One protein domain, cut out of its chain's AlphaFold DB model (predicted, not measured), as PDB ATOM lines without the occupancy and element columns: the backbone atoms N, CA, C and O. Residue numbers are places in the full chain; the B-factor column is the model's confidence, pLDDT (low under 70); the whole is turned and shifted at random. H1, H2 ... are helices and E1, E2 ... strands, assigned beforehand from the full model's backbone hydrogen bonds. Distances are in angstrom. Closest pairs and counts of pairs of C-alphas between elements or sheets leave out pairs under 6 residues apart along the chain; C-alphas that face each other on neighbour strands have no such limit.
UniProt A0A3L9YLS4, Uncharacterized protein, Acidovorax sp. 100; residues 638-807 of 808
ATOM      1  N   GLN A 638      10.515  21.999 -25.386       40.41
ATOM      2  CA  GLN A 638      10.511  21.348 -24.069       40.41
ATOM      3  C   GLN A 638      11.484  21.986 -23.068       40.41
ATOM      4  O   GLN A 638      11.169  22.101 -21.892       40.41
ATOM      5  N   GLN A 639      12.661  22.416 -23.519       44.81
ATOM      6  CA  GLN A 639      13.658  23.100 -22.694       44.81
ATOM      7  C   GLN A 639      13.245  24.534 -22.338       44.81
ATOM      8  O   GLN A 639      13.474  24.976 -21.218       44.81
ATOM      9  N   ILE A 640      12.609  25.244 -23.275       42.09
ATOM     10  CA  ILE A 640      12.006  26.561 -23.022       42.09
ATOM     11  C   ILE A 640      10.879  26.413 -21.993       42.09
ATOM     12  O   ILE A 640      10.823  27.172 -21.033       42.09
ATOM     13  N   LEU A 641      10.036  25.390 -22.159       36.72
ATOM     14  CA  LEU A 641       8.949  25.069 -21.240       36.72
ATOM     15  C   LEU A 641       9.453  24.682 -19.854       36.72
ATOM     16  O   LEU A 641       8.948  25.218 -18.882       36.72
ATOM     17  N   ARG A 642      10.462  23.811 -19.741       41.72
ATOM     18  CA  ARG A 642      11.047  23.408 -18.452       41.72
ATOM     19  C   ARG A 642      11.540  24.613 -17.651       41.72
ATOM     20  O   ARG A 642      11.268  24.702 -16.465       41.72
ATOM     21  N   GLN A 643      12.178  25.568 -18.321       44.78
ATOM     22  CA  GLN A 643      12.658  26.798 -17.699       44.78
ATOM     23  C   GLN A 643      11.516  27.722 -17.230       44.78
ATOM     24  O   GLN A 643      11.622  28.364 -16.189       44.78
ATOM     25  N   SER A 644      10.408  27.790 -17.978       37.72
ATOM     26  CA  SER A 644       9.183  28.484 -17.547       37.72
ATOM     27  C   SER A 644       8.482  27.753 -16.396       37.72
ATOM     28  O   SER A 644       7.928  28.390 -15.501       37.72
ATOM     29  N   VAL A 645       8.521  26.419 -16.423       37.78
ATOM     30  CA  VAL A 645       7.899  25.526 -15.444       37.78
ATOM     31  C   VAL A 645       8.663  25.526 -14.129       37.78
ATOM     32  O   VAL A 645       7.992  25.501 -13.124       37.78
ATOM     33  N   GLU A 646       9.991  25.679 -14.090       42.66
ATOM     34  CA  GLU A 646      10.793  25.779 -12.849       42.66
ATOM     35  C   GLU A 646      10.427  26.988 -11.952       42.66
ATOM     36  O   GLU A 646      10.864  27.071 -10.806       42.66
ATOM     37  N   THR A 647       9.589  27.916 -12.435       42.12
ATOM     38  CA  THR A 647       8.966  28.978 -11.610       42.12
ATOM     39  C   THR A 647       7.732  28.472 -10.830       42.12
ATOM     40  O   THR A 647       7.237  29.142  -9.924       42.12
ATOM     41  N   PHE A 648       7.238  27.282 -11.169       37.03
ATOM     42  CA  PHE A 648       6.216  26.508 -10.474       37.03
ATOM     43  C   PHE A 648       6.854  25.202  -9.970       37.03
ATOM     44  O   PHE A 648       7.720  24.629 -10.618       37.03
ATOM     45  N   ASP A 649       6.479  24.773  -8.769       38.59
ATOM     46  CA  ASP A 649       7.205  23.753  -8.002       38.59
ATOM     47  C   ASP A 649       7.526  22.474  -8.824       38.59
ATOM     48  O   ASP A 649       6.600  21.790  -9.270       38.59
ATOM     49  N   PRO A 650       8.812  22.164  -9.091       36.12
ATOM     50  CA  PRO A 650       9.218  21.090 -10.003       36.12
ATOM     51  C   PRO A 650       9.021  19.667  -9.448       36.12
ATOM     52  O   PRO A 650       9.237  18.708 -10.189       36.12
ATOM     53  N   GLU A 651       8.600  19.519  -8.189       37.03
ATOM     54  CA  GLU A 651       8.395  18.223  -7.519       37.03
ATOM     55  C   GLU A 651       6.933  17.726  -7.550       37.03
ATOM     56  O   GLU A 651       6.657  16.608  -7.118       37.03
ATOM     57  N   SER A 652       5.972  18.499  -8.078       41.47
ATOM     58  CA  SER A 652       4.575  18.047  -8.173       41.47
ATOM     59  C   SER A 652       4.276  17.360  -9.508       41.47
ATOM     60  O   SER A 652       4.409  17.966 -10.574       41.47
ATOM     61  N   ASP A 653       3.803  16.112  -9.470       43.50
ATOM     62  CA  ASP A 653       3.134  15.506 -10.621       43.50
ATOM     63  C   ASP A 653       1.846  16.295 -10.930       43.50
ATOM     64  O   ASP A 653       0.963  16.435 -10.087       43.50
ATOM     65  N   PHE A 654       1.753  16.868 -12.135       52.84
ATOM     66  CA  PHE A 654       0.629  17.725 -12.517       52.84
ATOM     67  C   PHE A 654      -0.521  16.901 -13.107       52.84
ATOM     68  O   PHE A 654      -0.403  16.350 -14.205       52.84
ATOM     69  N   GLU A 655      -1.655  16.882 -12.413       57.12
ATOM     70  CA  GLU A 655      -2.947  16.492 -12.982       57.12
ATOM     71  C   GLU A 655      -3.592  17.705 -13.677       57.12
ATOM     72  O   GLU A 655      -3.474  18.842 -13.208       57.12
ATOM     73  N   VAL A 656      -4.238  17.476 -14.825       60.66
ATOM     74  CA  VAL A 656      -4.876  18.520 -15.646       60.66
ATOM     75  C   VAL A 656      -6.328  18.141 -15.868       60.66
ATOM     76  O   VAL A 656      -6.572  17.041 -16.348       60.66
ATOM     77  N   VAL A 657      -7.249  19.065 -15.583       71.94
ATOM     78  CA  VAL A 657      -8.696  18.897 -15.797       71.94
ATOM     79  C   VAL A 657      -9.217  19.984 -16.746       71.94
ATOM     80  O   VAL A 657      -8.793  21.147 -16.687       71.94
ATOM     81  N   GLY A 658     -10.143  19.608 -17.631       71.50
ATOM     82  CA  GLY A 658     -10.863  20.519 -18.529       71.50
ATOM     83  C   GLY A 658     -10.676  20.212 -20.025       71.50
ATOM     84  O   GLY A 658     -10.162  19.146 -20.371       71.50
ATOM     85  N   PRO A 659     -11.048  21.143 -20.926       71.69
ATOM     86  CA  PRO A 659     -11.147  20.902 -22.376       71.69
ATOM     87  C   PRO A 659      -9.882  20.326 -23.031       71.69
ATOM     88  O   PRO A 659      -9.947  19.594 -24.019       71.69
ATOM     89  N   VAL A 660      -8.705  20.635 -22.480       65.94
ATOM     90  CA  VAL A 660      -7.419  20.130 -22.983       65.94
ATOM     91  C   VAL A 660      -7.193  18.654 -22.629       65.94
ATOM     92  O   VAL A 660      -6.548  17.940 -23.396       65.94
ATOM     93  N   GLU A 661      -7.718  18.178 -21.497       69.12
ATOM     94  CA  GLU A 661      -7.639  16.765 -21.117       69.12
ATOM     95  C   GLU A 661      -8.494  15.894 -22.049       69.12
ATOM     96  O   GLU A 661      -8.039  14.835 -22.487       69.12
ATOM     97  N   GLU A 662      -9.691  16.368 -22.405       68.56
ATOM     98  CA  GLU A 662     -10.625  15.672 -23.300       68.56
ATOM     99  C   GLU A 662     -10.086  15.542 -24.733       68.56
ATOM    100  O   GLU A 662     -10.335  14.548 -25.414       68.56
ATOM    101  N   GLN A 663      -9.302  16.526 -25.184       62.28
ATOM    102  CA  GLN A 663      -8.669  16.539 -26.507       62.28
ATOM    103  C   GLN A 663      -7.333  15.779 -26.551       62.28
ATOM    104  O   GLN A 663      -6.749  15.610 -27.627       62.28
ATOM    105  N   ALA A 664      -6.818  15.325 -25.404       55.50
ATOM    106  CA  ALA A 664      -5.557  14.603 -25.343       55.50
ATOM    107  C   ALA A 664      -5.717  13.167 -25.881       55.50
ATOM    108  O   ALA A 664      -6.645  12.456 -25.483       55.50
ATOM    109  N   PRO A 665      -4.794  12.673 -26.731       50.19
ATOM    110  CA  PRO A 665      -4.877  11.312 -27.252       50.19
ATOM    111  C   PRO A 665      -4.855  10.257 -26.121       50.19
ATOM    112  O   PRO A 665      -4.242  10.479 -25.062       50.19
ATOM    113  N   PRO A 666      -5.503   9.088 -26.319       57.12
ATOM    114  CA  PRO A 666      -5.470   7.992 -25.355       57.12
ATOM    115  C   PRO A 666      -4.033   7.499 -25.121       57.12
ATOM    116  O   PRO A 666      -3.140   7.700 -25.944       57.12
ATOM    117  N   ARG A 667      -3.794   6.873 -23.960       47.66
ATOM    118  CA  ARG A 667      -2.458   6.503 -23.454       47.66
ATOM    119  C   ARG A 667      -1.746   5.467 -24.353       47.66
ATOM    120  O   ARG A 667      -1.753   4.281 -24.052       47.66
ATOM    121  N   ALA A 668      -1.069   5.924 -25.408       30.80
ATOM    122  CA  ALA A 668      -0.017   5.199 -26.130       30.80
ATOM    123  C   ALA A 668       1.022   6.187 -26.719       30.80
ATOM    124  O   ALA A 668       0.660   7.209 -27.295       30.80
ATOM    125  N   ARG A 669       2.326   5.899 -26.541       38.12
ATOM    126  CA  ARG A 669       3.493   6.711 -26.992       38.12
ATOM    127  C   ARG A 669       3.549   6.755 -28.534       38.12
ATOM    128  O   ARG A 669       3.313   5.726 -29.152       38.12
ATOM    129  N   ILE A 670       3.823   7.875 -29.224       35.38
ATOM    130  CA  ILE A 670       5.091   8.645 -29.304       35.38
ATOM    131  C   ILE A 670       4.799  10.165 -29.351       35.38
ATOM    132  O   ILE A 670       4.954  10.821 -30.369       35.38
ATOM    133  N   VAL A 671       4.303  10.707 -28.249       46.28
ATOM    134  CA  VAL A 671       4.720  11.925 -27.528       46.28
ATOM    135  C   VAL A 671       4.090  11.652 -26.167       46.28
ATOM    136  O   VAL A 671       2.896  11.370 -26.106       46.28
ATOM    137  N   GLU A 672       4.875  11.543 -25.095       57.88
ATOM    138  CA  GLU A 672       4.313  11.173 -23.790       57.88
ATOM    139  C   GLU A 672       3.135  12.095 -23.459       57.88
ATOM    140  O   GLU A 672       3.253  13.309 -23.605       57.88
ATOM    141  N   ARG A 673       1.992  11.542 -23.030       52.69
ATOM    142  CA  ARG A 673       0.812  12.319 -22.597       52.69
ATOM    143  C   ARG A 673       1.218  13.458 -21.653       52.69
ATOM    144  O   ARG A 673       0.712  14.565 -21.778       52.69
ATOM    145  N   ARG A 674       2.205  13.197 -20.787       54.66
ATOM    146  CA  ARG A 674       2.862  14.187 -19.924       54.66
ATOM    147  C   ARG A 674       3.440  15.362 -20.716       54.66
ATOM    148  O   ARG A 674       3.151  16.501 -20.390       54.66
ATOM    149  N   THR A 675       4.208  15.102 -21.769       55.03
ATOM    150  CA  THR A 675       4.795  16.121 -22.650       55.03
ATOM    151  C   THR A 675       3.735  16.908 -23.416       55.03
ATOM    152  O   THR A 675       3.856  18.121 -23.515       55.03
ATOM    153  N   PHE A 676       2.671  16.263 -23.907       61.03
ATOM    154  CA  PHE A 676       1.564  16.976 -24.559       61.03
ATOM    155  C   PHE A 676       0.843  17.922 -23.590       61.03
ATOM    156  O   PHE A 676       0.603  19.084 -23.926       61.03
ATOM    157  N   LEU A 677       0.539  17.446 -22.377       62.25
ATOM    158  CA  LEU A 677      -0.073  18.259 -21.323       62.25
ATOM    159  C   LEU A 677       0.868  19.393 -20.879       62.25
ATOM    160  O   LEU A 677       0.418  20.523 -20.707       62.25
ATOM    161  N   LEU A 678       2.177  19.139 -20.805       61.91
ATOM    162  CA  LEU A 678       3.191  20.161 -20.534       61.91
ATOM    163  C   LEU A 678       3.249  21.230 -21.643       61.91
ATOM    164  O   LEU A 678       3.351  22.418 -21.359       61.91
ATOM    165  N   GLU A 679       3.172  20.833 -22.914       61.47
ATOM    166  CA  GLU A 679       3.221  21.755 -24.059       61.47
ATOM    167  C   GLU A 679       1.935  22.586 -24.217       61.47
ATOM    168  O   GLU A 679       1.992  23.751 -24.644       61.47
ATOM    169  N   SER A 680       0.788  21.993 -23.867       63.34
ATOM    170  CA  SER A 680      -0.542  22.515 -24.206       63.34
ATOM    171  C   SER A 680      -1.282  23.165 -23.035       63.34
ATOM    172  O   SER A 680      -2.011  24.133 -23.266       63.34
ATOM    173  N   ALA A 681      -1.099  22.670 -21.805       63.31
ATOM    174  CA  ALA A 681      -1.846  23.099 -20.617       63.31
ATOM    175  C   ALA A 681      -1.001  23.865 -19.584       63.31
ATOM    176  O   ALA A 681      -1.563  24.625 -18.796       63.31
ATOM    177  N   ALA A 682       0.330  23.712 -19.577       65.25
ATOM    178  CA  ALA A 682       1.170  24.401 -18.598       65.25
ATOM    179  C   ALA A 682       1.173  25.930 -18.816       65.25
ATOM    180  O   ALA A 682       1.249  26.401 -19.962       65.25
ATOM    181  N   PRO A 683       1.129  26.734 -17.737       68.00
ATOM    182  CA  PRO A 683       1.255  28.179 -17.849       68.00
ATOM    183  C   PRO A 683       2.674  28.549 -18.306       68.00
ATOM    184  O   PRO A 683       3.666  28.194 -17.679       68.00
ATOM    185  N   LYS A 684       2.774  29.297 -19.406       74.19
ATOM    186  CA  LYS A 684       4.028  29.841 -19.960       74.19
ATOM    187  C   LYS A 684       4.341  31.229 -19.403       74.19
ATOM    188  O   LYS A 684       5.496  31.634 -19.374       74.19
ATOM    189  N   HIS A 685       3.303  31.942 -18.965       72.25
ATOM    190  CA  HIS A 685       3.385  33.241 -18.299       72.25
ATOM    191  C   HIS A 685       2.500  33.219 -17.051       72.25
ATOM    192  O   HIS A 685       1.368  32.743 -17.110       72.25
ATOM    193  N   ALA A 686       2.992  33.745 -15.931       77.44
ATOM    194  CA  ALA A 686       2.176  33.978 -14.744       77.44
ATOM    195  C   ALA A 686       1.497  35.354 -14.836       77.44
ATOM    196  O   ALA A 686       2.118  36.321 -15.274       77.44
ATOM    197  N   THR A 687       0.241  35.446 -14.407       79.25
ATOM    198  CA  THR A 687      -0.521  36.700 -14.322       79.25
ATOM    199  C   THR A 687      -0.995  36.924 -12.884       79.25
ATOM    200  O   THR A 687      -0.778  36.086 -12.007       79.25
ATOM    201  N   GLU A 688      -1.622  38.063 -12.602       81.12
ATOM    202  CA  GLU A 688      -2.158  38.380 -11.264       81.12
ATOM    203  C   GLU A 688      -3.415  37.564 -10.918       81.12
ATOM    204  O   GLU A 688      -3.750  37.392  -9.751       81.12
ATOM    205  N   ILE A 689      -4.054  36.986 -11.937       86.06
ATOM    206  CA  ILE A 689      -5.325  36.253 -11.861       86.06
ATOM    207  C   ILE A 689      -5.185  34.782 -12.292       86.06
ATOM    208  O   ILE A 689      -6.175  34.101 -12.538       86.06
ATOM    209  N   GLY A 690      -3.954  34.275 -12.418       87.88
ATOM    210  CA  GLY A 690      -3.656  32.875 -12.727       87.88
ATOM    211  C   GLY A 690      -2.411  32.728 -13.600       87.88
ATOM    212  O   GLY A 690      -1.379  33.353 -13.352       87.88
ATOM    213  N   GLY A 691      -2.505  31.894 -14.633       87.31
ATOM    214  CA  GLY A 691      -1.469  31.693 -15.643       87.31
ATOM    215  C   GLY A 691      -2.008  31.757 -17.071       87.31
ATOM    216  O   GLY A 691      -3.214  31.713 -17.309       87.31
ATOM    217  N   CYS A 692      -1.101  31.873 -18.040       84.81
ATOM    218  CA  CYS A 692      -1.406  31.906 -19.466       84.81
ATOM    219  C   CYS A 692      -0.603  30.840 -20.217       84.81
ATOM    220  O   CYS A 692       0.625  30.826 -20.142       84.81
ATOM    221  N   ARG A 693      -1.276  29.984 -20.993       83.31
ATOM    222  CA  ARG A 693      -0.649  28.929 -21.823       83.31
ATOM    223  C   ARG A 693      -0.071  29.434 -23.160       83.31
ATOM    224  O   ARG A 693       0.540  28.669 -23.911       83.31
ATOM    225  N   THR A 694      -0.241  30.718 -23.488       77.56
ATOM    226  CA  THR A 694       0.349  31.350 -24.682       77.56
ATOM    227  C   THR A 694       1.781  31.802 -24.406       77.56
ATOM    228  O   THR A 694       2.068  32.396 -23.370       77.56
ATOM    229  N   ASP A 695       2.683  31.559 -25.357       71.94
ATOM    230  CA  ASP A 695       4.059  32.051 -25.291       71.94
ATOM    231  C   ASP A 695       4.159  33.462 -25.895       71.94
ATOM    232  O   ASP A 695       4.241  33.623 -27.116       71.94
ATOM    233  N   TRP A 696       4.163  34.484 -25.037       64.19
ATOM    234  CA  TRP A 696       4.293  35.886 -25.433       64.19
ATOM    235  C   TRP A 696       5.640  36.221 -26.083       64.19
ATOM    236  O   TRP A 696       5.741  37.220 -26.792       64.19
ATOM    237  N   SER A 697       6.668  35.385 -25.897       55.31
ATOM    238  CA  SER A 697       7.961  35.572 -26.561       55.31
ATOM    239  C   SER A 697       7.917  35.226 -28.054       55.31
ATOM    240  O   SER A 697       8.775  35.680 -28.815       55.31
ATOM    241  N   MET A 698       6.916  34.442 -28.464       55.97
ATOM    242  CA  MET A 698       6.709  34.009 -29.844       55.97
ATOM    243  C   MET A 698       5.592  34.797 -30.530       55.97
ATOM    244  O   MET A 698       5.749  35.155 -31.694       55.97
ATOM    245  N   ASN A 699       4.494  35.091 -29.825       61.84
ATOM    246  CA  ASN A 699       3.377  35.883 -30.347       61.84
ATOM    247  C   ASN A 699       2.816  36.812 -29.260       61.84
ATOM    248  O   ASN A 699       2.575  36.330 -28.156       61.84
ATOM    249  N   PRO A 700       2.540  38.100 -29.547       73.94
ATOM    250  CA  PRO A 700       1.919  38.995 -28.570       73.94
ATOM    251  C   PRO A 700       0.549  38.470 -28.111       73.94
ATOM    252  O   PRO A 700      -0.096  37.694 -28.821       73.94
ATOM    253  N   CYS A 701       0.097  38.899 -26.924       79.69
ATOM    254  CA  CYS A 701      -1.177  38.456 -26.355       79.69
ATOM    255  C   CYS A 701      -2.337  38.741 -27.329       79.69
ATOM    256  O   CYS A 701      -2.627  39.906 -27.607       79.69
ATOM    257  N   PRO A 702      -3.049  37.708 -27.808       70.94
ATOM    258  CA  PRO A 702      -4.053  37.890 -28.848       70.94
ATOM    259  C   PRO A 702      -5.417  38.345 -28.288       70.94
ATOM    260  O   PRO A 702      -6.326  38.659 -29.054       70.94
ATOM    261  N   GLN A 703      -5.555  38.389 -26.957       77.56
ATOM    262  CA  GLN A 703      -6.698  38.963 -26.234       77.56
ATOM    263  C   GLN A 703      -6.366  40.318 -25.580       77.56
ATOM    264  O   GLN A 703      -7.162  40.825 -24.801       77.56
ATOM    265  N   PHE A 704      -5.192  40.905 -25.850       80.25
ATOM    266  CA  PHE A 704      -4.788  42.208 -25.297       80.25
ATOM    267  C   PHE A 704      -4.918  42.321 -23.762       80.25
ATOM    268  O   PHE A 704      -5.277  43.371 -23.238       80.25
ATOM    269  N   GLY A 705      -4.626  41.237 -23.034       79.38
ATOM    270  CA  GLY A 705      -4.684  41.204 -21.564       79.38
ATOM    271  C   GLY A 705      -6.046  40.834 -20.965       79.38
ATOM    272  O   GLY A 705      -6.165  40.757 -19.748       79.38
ATOM    273  N   ASP A 706      -7.056  40.536 -21.784       85.38
ATOM    274  CA  ASP A 706      -8.390  40.104 -21.346       85.38
ATOM    275  C   ASP A 706      -8.409  38.624 -20.907       85.38
ATOM    276  O   ASP A 706      -9.028  37.751 -21.519       85.38
ATOM    277  N   CYS A 707      -7.644  38.314 -19.858       88.06
ATOM    278  CA  CYS A 707      -7.390  36.942 -19.425       88.06
ATOM    279  C   CYS A 707      -8.654  36.218 -18.943       88.06
ATOM    280  O   CYS A 707      -8.819  35.048 -19.268       88.06
ATOM    281  N   MET A 708      -9.571  36.897 -18.248       91.44
ATOM    282  CA  MET A 708     -10.771  36.270 -17.662       91.44
ATOM    283  C   MET A 708     -11.788  35.770 -18.688       91.44
ATOM    284  O   MET A 708     -12.706  35.033 -18.347       91.44
ATOM    285  N   ARG A 709     -11.628  36.152 -19.954       90.31
ATOM    286  CA  ARG A 709     -12.489  35.717 -21.059       90.31
ATOM    287  C   ARG A 709     -11.729  34.868 -22.077       90.31
ATOM    288  O   ARG A 709     -12.300  34.414 -23.067       90.31
ATOM    289  N   CYS A 710     -10.439  34.640 -21.836       87.44
ATOM    290  CA  CYS A 710      -9.546  33.909 -22.719       87.44
ATOM    291  C   CYS A 710      -9.573  32.403 -22.424       87.44
ATOM    292  O   CYS A 710      -9.560  31.980 -21.268       87.44
ATOM    293  N   ASP A 711      -9.498  31.602 -23.484       86.38
ATOM    294  CA  ASP A 711      -9.254  30.151 -23.464       86.38
ATOM    295  C   ASP A 711      -7.801  29.777 -23.127       86.38
ATOM    296  O   ASP A 711      -7.452  28.608 -22.966       86.38
ATOM    297  N   ALA A 712      -6.900  30.761 -23.101       85.81
ATOM    298  CA  ALA A 712      -5.511  30.576 -22.714       85.81
ATOM    299  C   ALA A 712      -5.273  30.753 -21.211       85.81
ATOM    300  O   ALA A 712      -4.137  30.603 -20.759       85.81
ATOM    301  N   HIS A 713      -6.313  31.098 -20.453       89.62
ATOM    302  CA  HIS A 713      -6.248  31.234 -19.005       89.62
ATOM    303  C   HIS A 713      -6.185  29.860 -18.339       89.62
ATOM    304  O   HIS A 713      -6.889  28.931 -18.727       89.62
ATOM    305  N   VAL A 714      -5.310  29.746 -17.344       89.56
ATOM    306  CA  VAL A 714      -5.101  28.539 -16.546       89.56
ATOM    307  C   VAL A 714      -5.137  28.928 -15.075       89.56
ATOM    308  O   VAL A 714      -4.525  29.923 -14.678       89.56
ATOM    309  N   TRP A 715      -5.831  28.135 -14.267       90.88
ATOM    310  CA  TRP A 715      -5.898  28.285 -12.818       90.88
ATOM    311  C   TRP A 715      -5.216  27.105 -12.128       90.88
ATOM    312  O   TRP A 715      -5.323  25.976 -12.594       90.88
ATOM    313  N   ARG A 716      -4.509  27.346 -11.020       87.50
ATOM    314  CA  ARG A 716      -3.958  26.280 -10.176       87.50
ATOM    315  C   ARG A 716      -4.789  26.210  -8.905       87.50
ATOM    316  O   ARG A 716      -4.779  27.178  -8.146       87.50
ATOM    317  N   LYS A 717      -5.459  25.082  -8.663       87.25
ATOM    318  CA  LYS A 717      -6.277  24.921  -7.459       87.25
ATOM    319  C   LYS A 717      -5.428  25.103  -6.196       87.25
ATOM    320  O   LYS A 717      -4.329  24.553  -6.114       87.25
ATOM    321  N   GLY A 718      -5.926  25.854  -5.219       84.31
ATOM    322  CA  GLY A 718      -5.208  26.163  -3.983       84.31
ATOM    323  C   GLY A 718      -4.183  27.295  -4.122       84.31
ATOM    324  O   GLY A 718      -3.267  27.401  -3.304       84.31
ATOM    325  N   ASP A 719      -4.289  28.154  -5.144       84.50
ATOM    326  CA  ASP A 719      -3.452  29.356  -5.255       84.50
ATOM    327  C   ASP A 719      -3.862  30.425  -4.226       84.50
ATOM    328  O   ASP A 719      -4.605  31.370  -4.507       84.50
ATOM    329  N   ALA A 720      -3.322  30.287  -3.013       84.19
ATOM    330  CA  ALA A 720      -3.588  31.184  -1.892       84.19
ATOM    331  C   ALA A 720      -3.219  32.654  -2.169       84.19
ATOM    332  O   ALA A 720      -3.792  33.553  -1.555       84.19
ATOM    333  N   ARG A 721      -2.283  32.920  -3.095       84.25
ATOM    334  CA  ARG A 721      -1.842  34.285  -3.416       84.25
ATOM    335  C   ARG A 721      -2.856  35.010  -4.294       84.25
ATOM    336  O   ARG A 721      -3.064  36.206  -4.118       84.25
ATOM    337  N   ARG A 722      -3.444  34.309  -5.264       88.81
ATOM    338  CA  ARG A 722      -4.302  34.917  -6.294       88.81
ATOM    339  C   ARG A 722      -5.789  34.769  -6.002       88.81
ATOM    340  O   ARG A 722      -6.587  35.528  -6.537       88.81
ATOM    341  N   LEU A 723      -6.174  33.838  -5.131       91.19
ATOM    342  CA  LEU A 723      -7.574  33.629  -4.764       91.19
ATOM    343  C   LEU A 723      -8.262  34.885  -4.184       91.19
ATOM    344  O   LEU A 723      -9.409  35.138  -4.560       91.19
ATOM    345  N   PRO A 724      -7.610  35.716  -3.340       92.56
ATOM    346  CA  PRO A 724      -8.181  36.999  -2.923       92.56
ATOM    347  C   PRO A 724      -8.463  37.933  -4.107       92.56
ATOM    348  O   PRO A 724      -9.557  38.476  -4.203       92.56
ATOM    349  N   VAL A 725      -7.536  38.014  -5.071       91.75
ATOM    350  CA  VAL A 725      -7.674  38.848  -6.280       91.75
ATOM    351  C   VAL A 725      -8.896  38.436  -7.105       91.75
ATOM    352  O   VAL A 725      -9.627  39.291  -7.594       91.75
ATOM    353  N   ILE A 726      -9.171  37.133  -7.229       94.88
ATOM    354  CA  ILE A 726     -10.366  36.632  -7.930       94.88
ATOM    355  C   ILE A 726     -11.659  37.043  -7.210       94.88
ATOM    356  O   ILE A 726     -12.639  37.415  -7.861       94.88
ATOM    357  N   ARG A 727     -11.675  37.006  -5.871       93.50
ATOM    358  CA  ARG A 727     -12.834  37.438  -5.071       93.50
ATOM    359  C   ARG A 727     -13.082  38.937  -5.213       93.50
ATOM    360  O   ARG A 727     -14.227  39.333  -5.436       93.50
ATOM    361  N   ASP A 728     -12.023  39.737  -5.149       94.12
ATOM    362  CA  ASP A 728     -12.096  41.189  -5.311       94.12
ATOM    363  C   ASP A 728     -12.577  41.554  -6.719       94.12
ATOM    364  O   ASP A 728     -13.557  42.284  -6.874       94.12
ATOM    365  N   LEU A 729     -11.991  40.935  -7.748       93.56
ATOM    366  CA  LEU A 729     -12.382  41.132  -9.142       93.56
ATOM    367  C   LEU A 729     -13.858  40.788  -9.386       93.56
ATOM    368  O   LEU A 729     -14.557  41.517 -10.095       93.56
ATOM    369  N   LYS A 730     -14.362  39.703  -8.782       95.44
ATOM    370  CA  LYS A 730     -15.788  39.349  -8.838       95.44
ATOM    371  C   LYS A 730     -16.655  40.433  -8.198       95.44
ATOM    372  O   LYS A 730     -17.640  40.862  -8.799       95.44
ATOM    373  N   ALA A 731     -16.304  40.873  -6.989       94.12
ATOM    374  CA  ALA A 731     -17.070  41.873  -6.252       94.12
ATOM    375  C   ALA A 731     -17.121  43.219  -6.997       94.12
ATOM    376  O   ALA A 731     -18.184  43.839  -7.088       94.12
ATOM    377  N   GLU A 732     -15.999  43.654  -7.569       94.19
ATOM    378  CA  GLU A 732     -15.910  44.873  -8.377       94.19
ATOM    379  C   GLU A 732     -16.702  44.769  -9.683       94.19
ATOM    380  O   GLU A 732     -17.417  45.707 -10.058       94.19
ATOM    381  N   SER A 733     -16.629  43.615 -10.351       94.25
ATOM    382  CA  SER A 733     -17.360  43.365 -11.596       94.25
ATOM    383  C   SER A 733     -18.872  43.390 -11.369       94.25
ATOM    384  O   SER A 733     -19.587  44.060 -12.112       94.25
ATOM    385  N   LEU A 734     -19.367  42.761 -10.295       95.00
ATOM    386  CA  LEU A 734     -20.785  42.803  -9.908       95.00
ATOM    387  C   LEU A 734     -21.274  44.230  -9.632       95.00
ATOM    388  O   LEU A 734     -22.329  44.634 -10.126       95.00
ATOM    389  N   ARG A 735     -20.479  45.021  -8.898       94.06
ATOM    390  CA  ARG A 735     -20.791  46.429  -8.610       94.06
ATOM    391  C   ARG A 735     -20.883  47.251  -9.901       94.06
ATOM    392  O   ARG A 735     -21.807  48.041 -10.089       94.06
ATOM    393  N   SER A 736     -19.947  47.020 -10.817       92.56
ATOM    394  CA  SER A 736     -19.887  47.691 -12.118       92.56
ATOM    395  C   SER A 736     -21.049  47.296 -13.038       92.56
ATOM    396  O   SER A 736     -21.598  48.154 -13.731       92.56
ATOM    397  N   ILE A 737     -21.487  46.032 -12.998       93.88
ATOM    398  CA  ILE A 737     -22.683  45.551 -13.706       93.88
ATOM    399  C   ILE A 737     -23.939  46.254 -13.190       93.88
ATOM    400  O   ILE A 737     -24.757  46.691 -13.999       93.88
ATOM    401  N   GLU A 738     -24.106  46.402 -11.872       93.38
ATOM    402  CA  GLU A 738     -25.270  47.086 -11.294       93.38
ATOM    403  C   GLU A 738     -25.350  48.548 -11.761       93.38
ATOM    404  O   GLU A 738     -26.399  49.013 -12.220       93.38
ATOM    405  N   ILE A 739     -24.220  49.261 -11.719       92.69
ATOM    406  CA  ILE A 739     -24.109  50.638 -12.219       92.69
ATOM    407  C   ILE A 739     -24.418  50.690 -13.721       92.69
ATOM    408  O   ILE A 739     -25.166  51.561 -14.170       92.69
ATOM    409  N   GLY A 740     -23.867  49.759 -14.504       90.62
ATOM    410  CA  GLY A 740     -24.103  49.665 -15.943       90.62
ATOM    411  C   GLY A 740     -25.575  49.422 -16.284       90.62
ATOM    412  O   GLY A 740     -26.125  50.121 -17.132       90.62
ATOM    413  N   LYS A 741     -26.249  48.513 -15.568       90.56
ATOM    414  CA  LYS A 741     -27.690  48.245 -15.721       90.56
ATOM    415  C   LYS A 741     -28.536  49.479 -15.395       90.56
ATOM    416  O   LYS A 741     -29.420  49.818 -16.178       90.56
ATOM    417  N   LYS A 742     -28.229  50.211 -14.315       91.19
ATOM    418  CA  LYS A 742     -28.903  51.488 -13.991       91.19
ATOM    419  C   LYS A 742     -28.732  52.526 -15.107       91.19
ATOM    420  O   LYS A 742     -29.695  53.189 -15.481       91.19
ATOM    421  N   LYS A 743     -27.530  52.636 -15.683       88.62
ATOM    422  CA  LYS A 743     -27.261  53.542 -16.813       88.62
ATOM    423  C   LYS A 743     -27.983  53.126 -18.098       88.62
ATOM    424  O   LYS A 743     -28.443  53.996 -18.825       88.62
ATOM    425  N   LEU A 744     -28.122  51.827 -18.362       88.12
ATOM    426  CA  LEU A 744     -28.872  51.319 -19.519       88.12
ATOM    427  C   LEU A 744     -30.376  51.585 -19.400       88.12
ATOM    428  O   LEU A 744     -31.002  51.914 -20.401       88.12
ATOM    429  N   LEU A 745     -30.940  51.533 -18.189       87.19
ATOM    430  CA  LEU A 745     -32.328  51.946 -17.948       87.19
ATOM    431  C   LEU A 745     -32.540  53.441 -18.240       87.19
ATOM    432  O   LEU A 745     -33.558  53.816 -18.812       87.19
ATOM    433  N   ALA A 746     -31.564  54.288 -17.892       85.06
ATOM    434  CA  ALA A 746     -31.605  55.725 -18.168       85.06
ATOM    435  C   ALA A 746     -31.264  56.089 -19.629       85.06
ATOM    436  O   ALA A 746     -31.574  57.186 -20.089       85.06
ATOM    437  N   SER A 747     -30.584  55.210 -20.369       82.25
ATOM    438  CA  SER A 747     -30.161  55.437 -21.757       82.25
ATOM    439  C   SER A 747     -30.113  54.115 -22.539       82.25
ATOM    440  O   SER A 747     -29.029  53.560 -22.752       82.25
ATOM    441  N   PRO A 748     -31.270  53.619 -23.023       74.44
ATOM    442  CA  PRO A 748     -31.397  52.279 -23.616       74.44
ATOM    443  C   PRO A 748     -30.589  52.048 -24.902       74.44
ATOM    444  O   PRO A 748     -30.398  50.912 -25.317       74.44
ATOM    445  N   GLN A 749     -30.108  53.113 -25.550       75.81
ATOM    446  CA  GLN A 749     -29.358  53.047 -26.811       75.81
ATOM    447  C   GLN A 749     -27.828  53.078 -26.614       75.81
ATOM    448  O   GLN A 749     -27.075  53.108 -27.591       75.81
ATOM    449  N   ALA A 750     -27.337  53.062 -25.368       81.75
ATOM    450  CA  ALA A 750     -25.910  53.129 -25.048       81.75
ATOM    451  C   ALA A 750     -25.182  51.785 -25.280       81.75
ATOM    452  O   ALA A 750     -24.778  51.097 -24.340       81.75
ATOM    453  N   ARG A 751     -24.957  51.437 -26.556       78.38
ATOM    454  CA  ARG A 751     -24.323  50.175 -27.006       78.38
ATOM    455  C   ARG A 751     -22.966  49.871 -26.354       78.38
ATOM    456  O   ARG A 751     -22.597  48.708 -26.202       78.38
ATOM    457  N   SER A 752     -22.197  50.895 -25.980       82.75
ATOM    458  CA  SER A 752     -20.905  50.730 -25.296       82.75
ATOM    459  C   SER A 752     -21.063  50.207 -23.868       82.75
ATOM    460  O   SER A 752     -20.309  49.325 -23.461       82.75
ATOM    461  N   ILE A 753     -22.064  50.702 -23.134       85.31
ATOM    462  CA  ILE A 753     -22.374  50.274 -21.765       85.31
ATOM    463  C   ILE A 753     -22.944  48.856 -21.787       85.31
ATOM    464  O   ILE A 753     -22.530  48.020 -20.994       85.31
ATOM    465  N   GLU A 754     -23.826  48.555 -22.743       86.44
ATOM    466  CA  GLU A 754     -24.374  47.209 -22.943       86.44
ATOM    467  C   GLU A 754     -23.260  46.182 -23.195       86.44
ATOM    468  O   GLU A 754     -23.207  45.134 -22.549       86.44
ATOM    469  N   LYS A 755     -22.303  46.522 -24.069       86.31
ATOM    470  CA  LYS A 755     -21.126  45.687 -24.323       86.31
ATOM    471  C   LYS A 755     -20.281  45.499 -23.061       86.31
ATOM    472  O   LYS A 755     -19.916  44.368 -22.767       86.31
ATOM    473  N   GLN A 756     -19.983  46.567 -22.319       88.25
ATOM    474  CA  GLN A 756     -19.199  46.484 -21.078       88.25
ATOM    475  C   GLN A 756     -19.884  45.615 -20.019       88.25
ATOM    476  O   GLN A 756     -19.234  44.760 -19.427       88.25
ATOM    477  N   VAL A 757     -21.196  45.779 -19.825       90.56
ATOM    478  CA  VAL A 757     -21.987  44.949 -18.903       90.56
ATOM    479  C   VAL A 757     -21.892  43.477 -19.298       90.56
ATOM    480  O   VAL A 757     -21.634  42.644 -18.437       90.56
ATOM    481  N   ARG A 758     -22.009  43.158 -20.590       89.00
ATOM    482  CA  ARG A 758     -21.872  41.783 -21.087       89.00
ATOM    483  C   ARG A 758     -20.474  41.194 -20.851       89.00
ATOM    484  O   ARG A 758     -20.361  40.038 -20.473       89.00
ATOM    485  N   GLN A 759     -19.412  41.976 -21.054       89.88
ATOM    486  CA  GLN A 759     -18.030  41.527 -20.810       89.88
ATOM    487  C   GLN A 759     -17.750  41.294 -19.317       89.88
ATOM    488  O   GLN A 759     -17.059  40.345 -18.945       89.88
ATOM    489  N   LEU A 760     -18.292  42.154 -18.455       92.38
ATOM    490  CA  LEU A 760     -18.192  41.985 -17.009       92.38
ATOM    491  C   LEU A 760     -18.986  40.768 -16.529       92.38
ATOM    492  O   LEU A 760     -18.513  40.064 -15.647       92.38
ATOM    493  N   ASP A 761     -20.140  40.483 -17.131       92.94
ATOM    494  CA  ASP A 761     -20.939  39.291 -16.822       92.94
ATOM    495  C   ASP A 761     -20.163  37.998 -17.134       92.94
ATOM    496  O   ASP A 761     -20.057  37.107 -16.294       92.94
ATOM    497  N   GLU A 762     -19.490  37.942 -18.289       93.38
ATOM    498  CA  GLU A 762     -18.577  36.843 -18.641       93.38
ATOM    499  C   GLU A 762     -17.386  36.734 -17.673       93.38
ATOM    500  O   GLU A 762     -16.952  35.631 -17.340       93.38
ATOM    501  N   THR A 763     -16.870  37.869 -17.196       93.44
ATOM    502  CA  THR A 763     -15.782  37.912 -16.204       93.44
ATOM    503  C   THR A 763     -16.240  37.353 -14.857       93.44
ATOM    504  O   THR A 763     -15.542  36.530 -14.268       93.44
ATOM    505  N   VAL A 764     -17.432  37.745 -14.390       94.94
ATOM    506  CA  VAL A 764     -18.051  37.203 -13.170       94.94
ATOM    507  C   VAL A 764     -18.258  35.702 -13.308       94.94
ATOM    508  O   VAL A 764     -17.889  34.965 -12.398       94.94
ATOM    509  N   LYS A 765     -18.746  35.240 -14.464       94.44
ATOM    510  CA  LYS A 765     -18.927  33.812 -14.735       94.44
ATOM    511  C   LYS A 765     -17.614  33.031 -14.611       94.44
ATOM    512  O   LYS A 765     -17.593  31.993 -13.959       94.44
ATOM    513  N   ARG A 766     -16.502  33.547 -15.148       93.44
ATOM    514  CA  ARG A 766     -15.177  32.926 -14.965       93.44
ATOM    515  C   ARG A 766     -14.720  32.943 -13.505       93.44
ATOM    516  O   ARG A 766     -14.151  31.960 -13.038       93.44
ATOM    517  N   CYS A 767     -14.954  34.030 -12.770       95.00
ATOM    518  CA  CYS A 767     -14.670  34.055 -11.332       95.00
ATOM    519  C   CYS A 767     -15.479  32.989 -10.581       95.00
ATOM    520  O   CYS A 767     -14.942  32.340  -9.689       95.00
ATOM    521  N   ASP A 768     -16.748  32.798 -10.940       94.88
ATOM    522  CA  ASP A 768     -17.612  31.776 -10.350       94.88
ATOM    523  C   ASP A 768     -17.126  30.365 -10.663       94.88
ATOM    524  O   ASP A 768     -17.075  29.536  -9.758       94.88
ATOM    525  N   GLU A 769     -16.691  30.113 -11.901       93.62
ATOM    526  CA  GLU A 769     -16.046  28.855 -12.296       93.62
ATOM    527  C   GLU A 769     -14.817  28.577 -11.415       93.62
ATOM    528  O   GLU A 769     -14.707  27.501 -10.835       93.62
ATOM    529  N   ILE A 770     -13.928  29.560 -11.235       94.25
ATOM    530  CA  ILE A 770     -12.730  29.421 -10.387       94.25
ATOM    531  C   ILE A 770     -13.099  29.157  -8.923       94.25
ATOM    532  O   ILE A 770     -12.538  28.263  -8.296       94.25
ATOM    533  N   LEU A 771     -14.043  29.914  -8.364       93.88
ATOM    534  CA  LEU A 771     -14.456  29.755  -6.969       93.88
ATOM    535  C   LEU A 771     -15.165  28.417  -6.725       93.88
ATOM    536  O   LEU A 771     -14.980  27.822  -5.665       93.88
ATOM    537  N   ALA A 772     -15.939  27.930  -7.697       92.06
ATOM    538  CA  ALA A 772     -16.554  26.612  -7.640       92.06
ATOM    539  C   ALA A 772     -15.500  25.495  -7.680       92.06
ATOM    540  O   ALA A 772     -15.599  24.544  -6.914       92.06
ATOM    541  N   LEU A 773     -14.458  25.637  -8.508       91.06
ATOM    542  CA  LEU A 773     -13.337  24.690  -8.567       91.06
ATOM    543  C   LEU A 773     -12.549  24.632  -7.253       91.06
ATOM    544  O   LEU A 773     -12.140  23.557  -6.816       91.06
ATOM    545  N   GLU A 774     -12.347  25.779  -6.602       90.88
ATOM    546  CA  GLU A 774     -11.722  25.834  -5.276       90.88
ATOM    547  C   GLU A 774     -12.556  25.109  -4.214       90.88
ATOM    548  O   GLU A 774     -11.987  24.478  -3.328       90.88
ATOM    549  N   ALA A 775     -13.885  25.149  -4.332       88.12
ATOM    550  CA  ALA A 775     -14.810  24.478  -3.424       88.12
ATOM    551  C   ALA A 775     -15.063  22.988  -3.750       88.12
ATOM    552  O   ALA A 775     -15.699  22.301  -2.956       88.12
ATOM    553  N   ASP A 776     -14.608  22.478  -4.901       88.44
ATOM    554  CA  ASP A 776     -14.854  21.089  -5.316       88.44
ATOM    555  C   ASP A 776     -13.778  20.136  -4.783       88.44
ATOM    556  O   ASP A 776     -12.727  19.971  -5.403       88.44
ATOM    557  N   ASP A 777     -14.045  19.469  -3.662       86.56
ATOM    558  CA  ASP A 777     -13.117  18.544  -2.991       86.56
ATOM    559  C   ASP A 777     -12.655  17.346  -3.845       86.56
ATOM    560  O   ASP A 777     -11.684  16.679  -3.490       86.56
ATOM    561  N   ARG A 778     -13.294  17.074  -4.993       83.69
ATOM    562  CA  ARG A 778     -12.863  16.012  -5.923       83.69
ATOM    563  C   ARG A 778     -11.613  16.390  -6.717       83.69
ATOM    564  O   ARG A 778     -10.970  15.511  -7.282       83.69
ATOM    565  N   ILE A 779     -11.291  17.681  -6.794       82.62
ATOM    566  CA  ILE A 779     -10.098  18.191  -7.474       82.62
ATOM    567  C   ILE A 779      -9.000  18.390  -6.432       82.62
ATOM    568  O   ILE A 779      -9.174  19.145  -5.474       82.62
ATOM    569  N   THR A 780      -7.853  17.748  -6.615       81.69
ATOM    570  CA  THR A 780      -6.726  17.866  -5.685       81.69
ATOM    571  C   THR A 780      -6.131  19.282  -5.712       81.69
ATOM    572  O   THR A 780      -6.067  19.944  -6.751       81.69
ATOM    573  N   ALA A 781      -5.682  19.789  -4.561       80.19
ATOM    574  CA  ALA A 781      -4.923  21.039  -4.527       80.19
ATOM    575  C   ALA A 781      -3.631  20.892  -5.353       80.19
ATOM    576  O   ALA A 781      -2.934  19.886  -5.252       80.19
ATOM    577  N   GLY A 782      -3.316  21.889  -6.178       74.75
ATOM    578  CA  GLY A 782      -2.204  21.841  -7.132       74.75
ATOM    579  C   GLY A 782      -2.593  21.439  -8.560       74.75
ATOM    580  O   GLY A 782      -1.816  21.718  -9.475       74.75
ATOM    581  N   THR A 783      -3.789  20.881  -8.791       81.94
ATOM    582  CA  THR A 783      -4.292  20.558 -10.138       81.94
ATOM    583  C   THR A 783      -4.411  21.816 -11.002       81.94
ATOM    584  O   THR A 783      -4.891  22.864 -10.549       81.94
ATOM    585  N   LEU A 784      -3.980  21.714 -12.263       83.25
ATOM    586  CA  LEU A 784      -4.151  22.774 -13.253       83.25
ATOM    587  C   LEU A 784      -5.515  22.639 -13.928       83.25
ATOM    588  O   LEU A 784      -5.849  21.591 -14.483       83.25
ATOM    589  N   VAL A 785      -6.278  23.726 -13.920       85.75
ATOM    590  CA  VAL A 785      -7.594  23.804 -14.542       85.75
ATOM    591  C   VAL A 785      -7.554  24.773 -15.714       85.75
ATOM    592  O   VAL A 785      -7.074  25.904 -15.600       85.75
ATOM    593  N   THR A 786      -8.044  24.302 -16.857       88.81
ATOM    594  CA  THR A 786      -8.183  25.092 -18.089       88.81
ATOM    595  C   THR A 786      -9.642  25.468 -18.321       88.81
ATOM    596  O   THR A 786     -10.540  24.779 -17.844       88.81
ATOM    597  N   PHE A 787      -9.877  26.548 -19.068       89.06
ATOM    598  CA  PHE A 787     -11.218  27.073 -19.325       89.06
ATOM    599  C   PHE A 787     -11.451  27.318 -20.816       89.06
ATOM    600  O   PHE A 787     -10.510  27.606 -21.557       89.06
ATOM    601  N   ASP A 788     -12.714  27.292 -21.238       86.12
ATOM    602  CA  ASP A 788     -13.114  27.665 -22.597       86.12
ATOM    603  C   ASP A 788     -13.020  29.177 -22.847       86.12
ATOM    604  O   ASP A 788     -12.944  29.984 -21.922       86.12
ATOM    605  N   ALA A 789     -13.035  29.606 -24.110       85.44
ATOM    606  CA  ALA A 789     -13.189  31.026 -24.426       85.44
ATOM    607  C   ALA A 789     -14.597  31.505 -24.046       85.44
ATOM    608  O   ALA A 789     -15.581  30.800 -24.268       85.44
ATOM    609  N   ALA A 790     -14.715  32.744 -23.558       86.62
ATOM    610  CA  ALA A 790     -16.029  33.368 -23.458       86.62
ATOM    611  C   ALA A 790     -16.629  33.556 -24.868       86.62
ATOM    612  O   ALA A 790     -15.880  33.832 -25.813       86.62
ATOM    613  N   PRO A 791     -17.962  33.492 -25.041       82.75
ATOM    614  CA  PRO A 791     -18.606  33.620 -26.351       82.75
ATOM    615  C   PRO A 791     -18.240  34.905 -27.104       82.75
ATOM    616  O   PRO A 791     -18.277  34.940 -28.332       82.75
ATOM    617  N   THR A 792     -17.895  35.972 -26.375       78.56
ATOM    618  CA  THR A 792     -17.557  37.276 -26.961       78.56
ATOM    619  C   THR A 792     -16.066  37.607 -26.907       78.56
ATOM    620  O   THR A 792     -15.668  38.739 -27.207       78.56
ATOM    621  N   ALA A 793     -15.230  36.625 -26.561       79.19
ATOM    622  CA  ALA A 793     -13.785  36.722 -26.698       79.19
ATOM    623  C   ALA A 793     -13.396  36.891 -28.177       79.19
ATOM    624  O   ALA A 793     -14.089  36.420 -29.083       79.19
ATOM    625  N   LEU A 794     -12.273  37.565 -28.449       72.69
ATOM    626  CA  LEU A 794     -11.829  37.770 -29.829       72.69
ATOM    627  C   LEU A 794     -11.477  36.423 -30.469       72.69
ATOM    628  O   LEU A 794     -10.550  35.749 -30.014       72.69
ATOM    629  N   SER A 795     -12.197  36.054 -31.529       66.00
ATOM    630  CA  SER A 795     -11.890  34.871 -32.335       66.00
ATOM    631  C   SER A 795     -10.668  35.108 -33.223       66.00
ATOM    632  O   SER A 795     -10.347  36.247 -33.571       66.00
ATOM    633  N   ASP A 796     -10.009  34.035 -33.662       60.59
ATOM    634  CA  ASP A 796      -8.872  34.129 -34.592       60.59
ATOM    635  C   ASP A 796      -9.221  34.858 -35.896       60.59
ATOM    636  O   ASP A 796      -8.416  35.632 -36.420       60.59
ATOM    637  N   ALA A 797     -10.457  34.702 -36.376       56.97
ATOM    638  CA  ALA A 797     -10.965  35.426 -37.536       56.97
ATOM    639  C   ALA A 797     -11.124  36.937 -37.268       56.97
ATOM    640  O   ALA A 797     -10.724  37.750 -38.102       56.97
ATOM    641  N   ALA A 798     -11.645  37.324 -36.095       62.69
ATOM    642  CA  ALA A 798     -11.796  38.728 -35.699       62.69
ATOM    643  C   ALA A 798     -10.440  39.415 -35.441       62.69
ATOM    644  O   ALA A 798     -10.261  40.597 -35.737       62.69
ATOM    645  N   ARG A 799      -9.447  38.668 -34.943       61.50
ATOM    646  CA  ARG A 799      -8.064  39.146 -34.767       61.50
ATOM    647  C   ARG A 799      -7.399  39.455 -36.108       61.50
ATOM    648  O   ARG A 799      -6.780  40.506 -36.266       61.50
ATOM    649  N   LEU A 800      -7.559  38.564 -37.089       56.81
ATOM    650  CA  LEU A 800      -7.028  38.755 -38.441       56.81
ATOM    651  C   LEU A 800      -7.691  39.925 -39.176       56.81
ATOM    652  O   LEU A 800      -7.029  40.565 -39.993       56.81
ATOM    653  N   SER A 801      -8.966  40.224 -38.903       57.84
ATOM    654  CA  SER A 801      -9.627  41.395 -39.490       57.84
ATOM    655  C   SER A 801      -9.160  42.710 -38.864       57.84
ATOM    656  O   SER A 801      -8.938  43.665 -39.600       57.84
ATOM    657  N   LEU A 802      -8.951  42.757 -37.541       60.12
ATOM    658  CA  LEU A 802      -8.427  43.944 -36.846       60.12
ATOM    659  C   LEU A 802      -6.999  44.285 -37.302       60.12
ATOM    660  O   LEU A 802      -6.729  45.427 -37.649       60.12
ATOM    661  N   LEU A 803      -6.121  43.285 -37.431       54.91
ATOM    662  CA  LEU A 803      -4.749  43.479 -37.928       54.91
ATOM    663  C   LEU A 803      -4.671  43.918 -39.402       54.91
ATOM    664  O   LEU A 803      -3.647  44.444 -39.832       54.91
ATOM    665  N   ARG A 804      -5.722  43.679 -40.198       51.53
ATOM    666  CA  ARG A 804      -5.805  44.144 -41.594       51.53
ATOM    667  C   ARG A 804      -6.311  45.581 -41.713       51.53
ATOM    668  O   ARG A 804      -5.976  46.222 -42.701       51.53
ATOM    669  N   ALA A 805      -7.082  46.067 -40.741       49.72
ATOM    670  CA  ALA A 805      -7.630  47.423 -40.747       49.72
ATOM    671  C   ALA A 805      -6.571  48.503 -40.448       49.72
ATOM    672  O   ALA A 805      -6.727  49.627 -40.902       49.72
ATOM    673  N   ASP A 806      -5.469  48.150 -39.777       43.56
ATOM    674  CA  ASP A 806      -4.351  49.068 -39.485       43.56
ATOM    675  C   ASP A 806      -3.303  49.157 -40.621       43.56
ATOM    676  O   ASP A 806      -2.285  49.840 -40.491       43.56
ATOM    677  N   LEU A 807      -3.509  48.443 -41.737       41.56
ATOM    678  CA  LEU A 807      -2.612  48.424 -42.909       41.56
ATOM    679  C   LEU A 807      -3.214  49.094 -44.159       41.56
ATOM    680  O   LEU A 807      -2.642  48.985 -45.249       41.56
TER     681      LEU A 807
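AT A GLANCE: This is residues 638 to 807 of the 808 residues of an uncharacterized protein of Acidovorax sp. 100 (UniProt A0A3L9YLS4). A long helical hairpin, H4 and H5, reaches away from a small twisted sheet of four short strands, and the short helices H1, H2 and H3 gather at the opposite end of the long axis from the hairpin's tip. H6, at the end of the printed part, lies off to one side, away from the other helices and the sheet. The printed part has 170 residues with six named helices and four named strands, in the order H1 H2 H3 E1 E2 E3 H4 H5 E4 H6, and the class is mixed, helices and strands. The sheet has the order E1 - E2 - E3 - E4, all antiparallel. The whole is compact, with a radius of gyration of the C-alphas of 18.1 A, and the C-alphas span 59 by 46 by 28 A, the hairpin making much of the length.

IN THESE COORDINATES: H1 is residues 638 to 645, 9.9 A from first to last C-alpha, and begins with C-alpha 638 at (10.511, 21.348, -24.069). H2 is residues 659 to 662, 5.3 A, and H3 is residues 673 to 680, 10.4 A. The strands E1, residues 685 to 687, and E2, residues 690 to 692, measure 6.6 A and 7.2 A. E3, residues 713 to 716, is the longest strand by residues and measures 10.4 A. H4, residues 723 to 746, is 35.3 A long and ends with C-alpha 746 at (-31.605, 55.725, -18.168). H5, residues 751 to 775, is 36.2 A long. E4 is residues 784 to 786, 6.7 A, and H6 is residues 796 to 805, 14.7 A, ending with C-alpha 805 at (-7.630, 47.423, -40.747).

HOW THE PARTS SIT: E1, E2 and E3 form a meander, each strand the antiparallel neighbour of the one before. E1 and E2 are a hairpin, with N 687 and O 690 within hydrogen-bond range at 2.8 A. E2 and E3 are also a hairpin, with N 691 and O 714 at 2.8 A. E3 and E4 are antiparallel at 153 degrees, with N 785 and O 715 at 2.8 A. The pairing is staggered: E3 pairs with E2 over residues 713 to 714 and with E4 over residues 714 to 716. Residues 656 to 657 pair with residues 784 to 785 of E4, parallel. From edge to edge the strands' lines turn by 96 degrees. H5 is on the sheet but only grazes it, with residues 766 to 774; the closest C-alphas of H5 and E3 are those of Ile 770 and Trp 715, 7.3 A apart. H4 is only just on the sheet, with 5 pairs of C-alphas within 10 A, and only grazes it with residues 723 to 726. H4 and H5 touch and form a helical hairpin, running opposite ways at a shallow tilt of 29 degrees; their closest C-alphas are those of Ile 737 and Val 757, 5.3 A apart. H2 only grazes the sheet, with residues 659 to 661. H2 and H3 only just touch, with 3 pairs of C-alphas within 8 A, the closest being those of Val 660 and Ser 680, 7.4 A apart. H1 and H3 touch, the closest C-alphas being those of Leu 641 and Glu 679, 7.2 A apart, and are only just about perpendicular, at 73 degrees. H6 is not on the sheet and touches no helix. In H1, H3, H4, H5 and H6 every O i to N i+4 pair is within hydrogen-bond range; H2 is too short for such a pair, and its 1 pair of O i and N i+3 is not within range.

THE WHOLE: The two C-alphas farthest apart are those of Arg 669 and Ala 746, 60.9 A, and residues 666 to 672 stand free. The printed part has no cut. The links from H1 to H2, 13 residues, and from E2 to E3, 20 residues, are long. The mean pLDDT of the printed part is 74.3, and 60 residues are under 70: residues 638 to 656, 660 to 683, 696 to 699 and 795 to 807.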